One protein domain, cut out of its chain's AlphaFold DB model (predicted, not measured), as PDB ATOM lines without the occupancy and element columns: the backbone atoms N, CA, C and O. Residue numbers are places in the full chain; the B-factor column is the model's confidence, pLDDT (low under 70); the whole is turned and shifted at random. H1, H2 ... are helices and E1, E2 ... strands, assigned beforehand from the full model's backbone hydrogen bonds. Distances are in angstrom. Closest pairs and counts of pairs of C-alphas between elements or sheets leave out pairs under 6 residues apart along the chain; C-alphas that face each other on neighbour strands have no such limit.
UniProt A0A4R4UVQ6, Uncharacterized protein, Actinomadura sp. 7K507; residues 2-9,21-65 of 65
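AT A GLANCE: This is residues 2 to 9 and 21 to 65 of the 65 residues of an uncharacterized protein of Actinomadura sp. 7K507 (UniProt A0A4R4UVQ6). Picture a small two-stranded hairpin, E1 and E2, with one helix on each side of its open end: H1 leads into E1, and H2 leads out of E2 and away from the hairpin. The outer part of H2 and the tail after it, residues 55 to 65, stick out alone and make much of the length, while the short stretch of residues 5 to 6 pairs with E1. The printed part has 53 residues, with two named helices and two named strands in the order H1, E1, E2, H2. The strands form one antiparallel sheet, E1 - E2, and the class is mixed, helices and strands. The whole is loose, with a radius of gyration of the C-alphas of 13.2 A, and elongated, spanning 41 by 24 by 20 A.

HOW THE PARTS SIT: Start near the first printed residue, where residues 5 to 6 pair in parallel with residues 35 to 36 of strand E1, residues 33 to 36. After the cut comes helix H1, residues 21 to 30, and a tight link of 2 residues takes you on to E1. Next, a tight link of 5 residues leads to strand E2, residues 42 to 45. E1 and E2 are a hairpin, antiparallel with 155 degrees between their directions. Look at C-alphas 33 and 45, which face each other at 4.5 A. Between the strands, N 36 and O 42 are within hydrogen-bond range at 2.8 A, and so are N 44 and O 34 at 2.9 A. A tight link of 2 residues leads to helix H2, residues 48 to 58. The closest C-alphas of E2 and H2 are those of Val 45 and Ile 51, 6.0 A apart. H1 and E2 are apart, but only just, their closest C-alphas being 8.2 A from each other. H1 and H2 are apart, as are E1 and H2. In H1 and H2, every O i to N i+4 pair is within hydrogen-bond range.

IN THESE COORDINATES: Find C-alpha 21 at (27.909, -37.832, -49.431); from there H1 runs 14.5 A to Gln 30. E1 covers 9.7 A from Ala 33 to Ser 36, and E2 covers 10.1 A from C-alpha 42 at (36.227, -45.021, -32.902) to Val 45. H2 runs 15.6 A from His 48 to C-alpha 58 at (29.291, -58.635, -34.779).

THE WHOLE: Look from Ser 22 to Thr 65 for the two C-alphas farthest apart, 44.4 A. Residues 10 to 20 are not printed, and C-alphas 9 and 21 are 14.3 A apart across this cut. No link between named elements is long. Residues 55 to 65, of which 55 to 58 belong to H2, stand free. Mean pLDDT of the printed part is 91.1, and residues 63 to 65 are under 70.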
ATOM      1  N   SER A   2      50.816 -49.422 -38.898       84.25
ATOM      2  CA  SER A   2      50.249 -48.133 -38.483       84.25
ATOM      3  C   SER A   2      48.978 -47.856 -39.291       84.25
ATOM      4  O   SER A   2      49.026 -47.876 -40.516       84.25
ATOM      5  N   HIS A   3      47.851 -47.656 -38.617       87.94
ATOM      6  CA  HIS A   3      46.590 -47.165 -39.192       87.94
ATOM      7  C   HIS A   3      46.558 -45.626 -39.295       87.94
ATOM      8  O   HIS A   3      47.139 -44.961 -38.429       87.94
ATOM      9  N   PRO A   4      45.848 -45.051 -40.286       95.69
ATOM     10  CA  PRO A   4      45.559 -43.619 -40.331       95.69
ATOM     11  C   PRO A   4      44.724 -43.170 -39.125       95.69
ATOM     12  O   PRO A   4      43.786 -43.863 -38.717       95.69
ATOM     13  N   ARG A   5      45.058 -41.996 -38.583       95.56
ATOM     14  CA  ARG A   5      44.325 -41.313 -37.509       95.56
ATOM     15  C   ARG A   5      43.773 -40.013 -38.077       95.56
ATOM     16  O   ARG A   5      44.545 -39.224 -38.615       95.56
ATOM     17  N   ILE A   6      42.458 -39.839 -38.032       95.06
ATOM     18  CA  ILE A   6      41.754 -38.723 -38.679       95.06
ATOM     19  C   ILE A   6      40.812 -38.097 -37.656       95.06
ATOM     20  O   ILE A   6      40.162 -38.817 -36.907       95.06
ATOM     21  N   ASP A   7      40.693 -36.775 -37.626       93.88
ATOM     22  CA  ASP A   7      39.667 -36.114 -36.816       93.88
ATOM     23  C   ASP A   7      38.347 -36.043 -37.601       93.88
ATOM     24  O   ASP A   7      38.035 -35.060 -38.272       93.88
ATOM     25  N   PHE A   8      37.614 -37.158 -37.615       94.06
ATOM     26  CA  PHE A   8      36.316 -37.260 -38.276       94.06
ATOM     27  C   PHE A   8      35.197 -37.318 -37.239       94.06
ATOM     28  O   PHE A   8      34.957 -38.365 -36.634       94.06
ATOM     29  N   ASP A   9      34.464 -36.217 -37.093       94.12
ATOM     30  CA  ASP A   9      33.248 -36.172 -36.285       94.12
ATOM     31  C   ASP A   9      31.988 -36.166 -37.184       94.12
ATOM     32  O   ASP A   9      31.747 -35.186 -37.910       94.12
ATOM     33  N   HIS A  21      27.549 -36.716 -48.554       93.94
ATOM     34  CA  HIS A  21      27.909 -37.832 -49.431       93.94
ATOM     35  C   HIS A  21      29.247 -37.605 -50.137       93.94
ATOM     36  O   HIS A  21      30.043 -38.531 -50.187       93.94
ATOM     37  N   SER A  22      29.523 -36.383 -50.607       95.19
ATOM     38  CA  SER A  22      30.811 -36.056 -51.237       95.19
ATOM     39  C   SER A  22      31.969 -36.243 -50.258       95.19
ATOM     40  O   SER A  22      32.944 -36.908 -50.576       95.19
ATOM     41  N   MET A  23      31.830 -35.728 -49.033       94.38
ATOM     42  CA  MET A  23      32.854 -35.875 -47.996       94.38
ATOM     43  C   MET A  23      33.090 -37.349 -47.619       94.38
ATOM     44  O   MET A  23      34.233 -37.769 -47.448       94.38
ATOM     45  N   LEU A  24      32.026 -38.149 -47.475       95.25
ATOM     46  CA  LEU A  24      32.164 -39.584 -47.197       95.25
ATOM     47  C   LEU A  24      32.806 -40.337 -48.373       95.25
ATOM     48  O   LEU A  24      33.541 -41.296 -48.141       95.25
ATOM     49  N   ASP A  25      32.562 -39.899 -49.609       96.56
ATOM     50  CA  ASP A  25      33.181 -40.474 -50.803       96.56
ATOM     51  C   ASP A  25      34.691 -40.203 -50.854       96.56
ATOM     52  O   ASP A  25      35.480 -41.129 -51.049       96.56
ATOM     53  N   ASP A  26      35.107 -38.972 -50.548       95.94
ATOM     54  CA  ASP A  26      36.523 -38.598 -50.467       95.94
ATOM     55  C   ASP A  26      37.268 -39.406 -49.393       95.94
ATOM     56  O   ASP A  26      38.391 -39.871 -49.614       95.94
ATOM     57  N   LEU A  27      36.636 -39.609 -48.228       95.88
ATOM     58  CA  LEU A  27      37.174 -40.451 -47.155       95.88
ATOM     59  C   LEU A  27      37.290 -41.911 -47.595       95.88
ATOM     60  O   LEU A  27      38.298 -42.560 -47.314       95.88
ATOM     61  N   ARG A  28      36.280 -42.420 -48.307       96.88
ATOM     62  CA  ARG A  28      36.277 -43.778 -48.852       96.88
ATOM     63  C   ARG A  28      37.422 -43.990 -49.828       96.88
ATOM     64  O   ARG A  28      38.070 -45.037 -49.758       96.88
ATOM     65  N   GLU A  29      37.681 -43.035 -50.719       96.06
ATOM     66  CA  GLU A  29      38.752 -43.179 -51.706       96.06
ATOM     67  C   GLU A  29      40.146 -43.174 -51.091       96.06
ATOM     68  O   GLU A  29      40.994 -43.967 -51.499       96.06
ATOM     69  N   GLN A  30      40.362 -42.364 -50.061       95.81
ATOM     70  CA  GLN A  30      41.666 -42.260 -49.411       95.81
ATOM     71  C   GLN A  30      41.928 -43.385 -48.401       95.81
ATOM     72  O   GLN A  30      43.057 -43.867 -48.296       95.81
ATOM     73  N   TYR A  31      40.904 -43.817 -47.658       95.81
ATOM     74  CA  TYR A  31      41.079 -44.680 -46.491       95.81
ATOM     75  C   TYR A  31      40.043 -45.814 -46.469       95.81
ATOM     76  O   TYR A  31      38.880 -45.577 -46.134       95.81
ATOM     77  N   PRO A  32      40.438 -47.072 -46.761       94.00
ATOM     78  CA  PRO A  32      39.544 -48.226 -46.620       94.00
ATOM     79  C   PRO A  32      39.004 -48.397 -45.190       94.00
ATOM     80  O   PRO A  32      37.832 -48.724 -44.992       94.00
ATOM     81  N   ALA A  33      39.854 -48.116 -44.198       96.62
ATOM     82  CA  ALA A  33      39.503 -48.000 -42.789       96.62
ATOM     83  C   ALA A  33      40.464 -47.031 -42.083       96.62
ATOM     84  O   ALA A  33      41.629 -46.905 -42.475       96.62
ATOM     85  N   PHE A  34      39.989 -46.361 -41.036       97.19
ATOM     86  CA  PHE A  34      40.794 -45.455 -40.215       97.19
ATOM     87  C   PHE A  34      40.239 -45.351 -38.793       97.19
ATOM     88  O   PHE A  34      39.085 -45.696 -38.532       97.19
ATOM     89  N   HIS A  35      41.068 -44.873 -37.868       97.44
ATOM     90  CA  HIS A  35      40.637 -44.558 -36.512       97.44
ATOM     91  C   HIS A  35      40.307 -43.068 -36.428       97.44
ATOM     92  O   HIS A  35      41.190 -42.227 -36.621       97.44
ATOM     93  N   SER A  36      39.047 -42.742 -36.147       97.00
ATOM     94  CA  SER A  36      38.666 -41.379 -35.798       97.00
ATOM     95  C   SER A  36      39.148 -41.052 -34.389       97.00
ATOM     96  O   SER A  36      39.045 -41.897 -33.506       97.00
ATOM     97  N   GLU A  37      39.683 -39.856 -34.160       95.62
ATOM     98  CA  GLU A  37      40.032 -39.377 -32.812       95.62
ATOM     99  C   GLU A  37      38.868 -38.659 -32.102       95.62
ATOM    100  O   GLU A  37      38.949 -38.404 -30.898       95.62
ATOM    101  N   ALA A  38      37.767 -38.390 -32.810       94.25
ATOM    102  CA  ALA A  38      36.596 -37.714 -32.260       94.25
ATOM    103  C   ALA A  38      35.878 -38.556 -31.187       94.25
ATOM    104  O   ALA A  38      35.902 -39.787 -31.219       94.25
ATOM    105  N   ALA A  39      35.213 -37.883 -30.238       84.94
ATOM    106  CA  ALA A  39      34.346 -38.483 -29.214       84.94
ATOM    107  C   ALA A  39      34.930 -39.737 -28.514       84.94
ATOM    108  O   ALA A  39      34.256 -40.755 -28.387       84.94
ATOM    109  N   HIS A  40      36.181 -39.649 -28.038       89.19
ATOM    110  CA  HIS A  40      36.957 -40.729 -27.387       89.19
ATOM    111  C   HIS A  40      37.512 -41.820 -28.309       89.19
ATOM    112  O   HIS A  40      38.181 -42.741 -27.840       89.19
ATOM    113  N   GLY A  41      37.326 -41.659 -29.611       95.19
ATOM    114  CA  GLY A  41      37.925 -42.483 -30.635       95.19
ATOM    115  C   GLY A  41      37.067 -43.675 -31.034       95.19
ATOM    116  O   GLY A  41      36.495 -44.377 -30.201       95.19
ATOM    117  N   PHE A  42      36.980 -43.907 -32.339       95.62
ATOM    118  CA  PHE A  42      36.227 -45.021 -32.902       95.62
ATOM    119  C   PHE A  42      36.768 -45.414 -34.270       95.62
ATOM    120  O   PHE A  42      37.379 -44.621 -34.984       95.62
ATOM    121  N   TRP A  43      36.525 -46.662 -34.655       96.25
ATOM    122  CA  TRP A  43      36.886 -47.152 -35.977       96.25
ATOM    123  C   TRP A  43      35.834 -46.781 -37.015       96.25
ATOM    124  O   TRP A  43      34.633 -46.895 -36.770       96.25
ATOM    125  N   VAL A  44      36.303 -46.389 -38.197       96.75
ATOM    126  CA  VAL A  44      35.476 -46.136 -39.375       96.75
ATOM    127  C   VAL A  44      35.911 -47.064 -40.496       96.75
ATOM    128  O   VAL A  44      37.098 -47.175 -40.804       96.75
ATOM    129  N   VAL A  45      34.928 -47.708 -41.120       96.94
ATOM    130  CA  VAL A  45      35.093 -48.578 -42.285       96.94
ATOM    131  C   VAL A  45      34.289 -47.974 -43.429       96.94
ATOM    132  O   VAL A  45      33.120 -47.639 -43.244       96.94
ATOM    133  N   THR A  46      34.907 -47.798 -44.596       96.50
ATOM    134  CA  THR A  46      34.316 -46.995 -45.684       96.50
ATOM    135  C   THR A  46      33.897 -47.821 -46.898       96.50
ATOM    136  O   THR A  46      33.033 -47.404 -47.672       96.50
ATOM    137  N   ARG A  47      34.494 -49.001 -47.098       95.56
ATOM    138  CA  ARG A  47      34.193 -49.871 -48.242       95.56
ATOM    139  C   ARG A  47      33.010 -50.775 -47.910       95.56
ATOM    140  O   ARG A  47      32.976 -51.421 -46.868       95.56
ATOM    141  N   HIS A  48      32.056 -50.862 -48.837       95.88
ATOM    142  CA  HIS A  48      30.822 -51.630 -48.647       95.88
ATOM    143  C   HIS A  48      31.074 -53.083 -48.211       95.88
ATOM    144  O   HIS A  48      30.426 -53.565 -47.287       95.88
ATOM    145  N   ALA A  49      32.029 -53.772 -48.845       96.06
ATOM    146  CA  ALA A  49      32.353 -55.158 -48.505       96.06
ATOM    147  C   ALA A  49      32.796 -55.313 -47.038       96.06
ATOM    148  O   ALA A  49      32.328 -56.217 -46.349       96.06
ATOM    149  N   ASP A  50      33.624 -54.391 -46.546       95.88
ATOM    150  CA  ASP A  50      34.159 -54.419 -45.184       95.88
ATOM    151  C   ASP A  50      33.107 -54.003 -44.145       95.88
ATOM    152  O   ASP A  50      33.069 -54.550 -43.043       95.88
ATOM    153  N   ILE A  51      32.200 -53.087 -44.505       95.69
ATOM    154  CA  ILE A  51      31.034 -52.734 -43.681       95.69
ATOM    155  C   ILE A  51      30.143 -53.967 -43.485       95.69
ATOM    156  O   ILE A  51      29.787 -54.301 -42.355       95.69
ATOM    157  N   VAL A  52      29.811 -54.669 -44.575       96.69
ATOM    158  CA  VAL A  52      28.990 -55.887 -44.521       96.69
ATOM    159  C   VAL A  52      29.683 -56.974 -43.702       96.69
ATOM    160  O   VAL A  52      29.043 -57.575 -42.841       96.69
ATOM    161  N   ALA A  53      30.980 -57.197 -43.921       95.69
ATOM    162  CA  ALA A  53      31.750 -58.181 -43.166       95.69
ATOM    163  C   ALA A  53      31.768 -57.860 -41.661       95.69
ATOM    164  O   ALA A  53      31.503 -58.743 -40.847       95.69
ATOM    165  N   THR A  54      31.999 -56.595 -41.293       94.19
ATOM    166  CA  THR A  54      32.024 -56.134 -39.892       94.19
ATOM    167  C   THR A  54      30.662 -56.311 -39.220       94.19
ATOM    168  O   THR A  54      30.576 -56.811 -38.100       94.19
ATOM    169  N   TYR A  55      29.581 -55.951 -39.916       93.31
ATOM    170  CA  TYR A  55      28.219 -56.121 -39.411       93.31
ATOM    171  C   TYR A  55      27.867 -57.598 -39.180       93.31
ATOM    172  O   TYR A  55      27.279 -57.953 -38.158       93.31
ATOM    173  N   GLN A  56      28.247 -58.473 -40.113       94.69
ATOM    174  CA  GLN A  56      28.014 -59.913 -39.997       94.69
ATOM    175  C   GLN A  56      28.842 -60.556 -38.883       94.69
ATOM    176  O   GLN A  56      28.346 -61.463 -38.219       94.69
ATOM    177  N   ASP A  57      30.079 -60.104 -38.673       92.62
ATOM    178  CA  ASP A  57      30.942 -60.635 -37.618       92.62
ATOM    179  C   ASP A  57      30.406 -60.288 -36.225       92.62
ATOM    180  O   ASP A  57      30.308 -61.165 -35.370       92.62
ATOM    181  N   ALA A  58      29.926 -59.056 -36.029       85.38
ATOM    182  CA  ALA A  58      29.291 -58.635 -34.779       85.38
ATOM    183  C   ALA A  58      28.015 -59.431 -34.441       85.38
ATOM    184  O   ALA A  58      27.671 -59.592 -33.272       85.38
ATOM    185  N   ALA A  59      27.308 -59.934 -35.456       79.50
ATOM    186  CA  ALA A  59      26.107 -60.748 -35.280       79.50
ATOM    187  C   ALA A  59      26.410 -62.226 -34.964       79.50
ATOM    188  O   ALA A  59      25.483 -62.994 -34.684       79.50
ATOM    189  N   ARG A  60      27.677 -62.657 -35.018       80.06
ATOM    190  CA  ARG A  60      28.039 -64.031 -34.666       80.06
ATOM    191  C   ARG A  60      27.945 -64.229 -33.153       80.06
ATOM    192  O   ARG A  60      28.465 -63.410 -32.397       80.06
ATOM    193  N   PRO A  61      27.352 -65.340 -32.684       72.56
ATOM    194  CA  PRO A  61      27.438 -65.706 -31.281       72.56
ATOM    195  C   PRO A  61      28.910 -65.844 -30.896       72.56
ATOM    196  O   PRO A  61      29.641 -66.625 -31.514       72.56
ATOM    197  N   THR A  62      29.348 -65.122 -29.862       70.19
ATOM    198  CA  THR A  62      30.621 -65.411 -29.201       70.19
ATOM    199  C   THR A  62      30.510 -66.811 -28.623       70.19
ATOM    200  O   THR A  62      29.927 -67.015 -27.558       70.19
ATOM    201  N   THR A  63      31.007 -67.798 -29.362       62.09
ATOM    202  CA  THR A  63      31.129 -69.159 -28.854       62.09
ATOM    203  C   THR A  63      32.249 -69.107 -27.825       62.09
ATOM    204  O   THR A  63      33.424 -69.152 -28.179       62.09
ATOM    205  N   GLY A  64      31.881 -68.898 -26.560       65.12
ATOM    206  CA  GLY A  64      32.800 -69.060 -25.444       65.12
ATOM    207  C   GLY A  64      33.358 -70.478 -25.491       65.12
ATOM    208  O   GLY A  64      32.587 -71.437 -25.520       65.12
ATOM    209  N   THR A  65      34.681 -70.582 -25.588       51.03
ATOM    210  CA  THR A  65      35.428 -71.813 -25.307       51.03
ATOM    211  C   THR A  65      35.846 -71.782 -23.849       51.03
ATOM    212  O   THR A  65      36.243 -70.683 -23.398       51.03
TER     213      THR A  65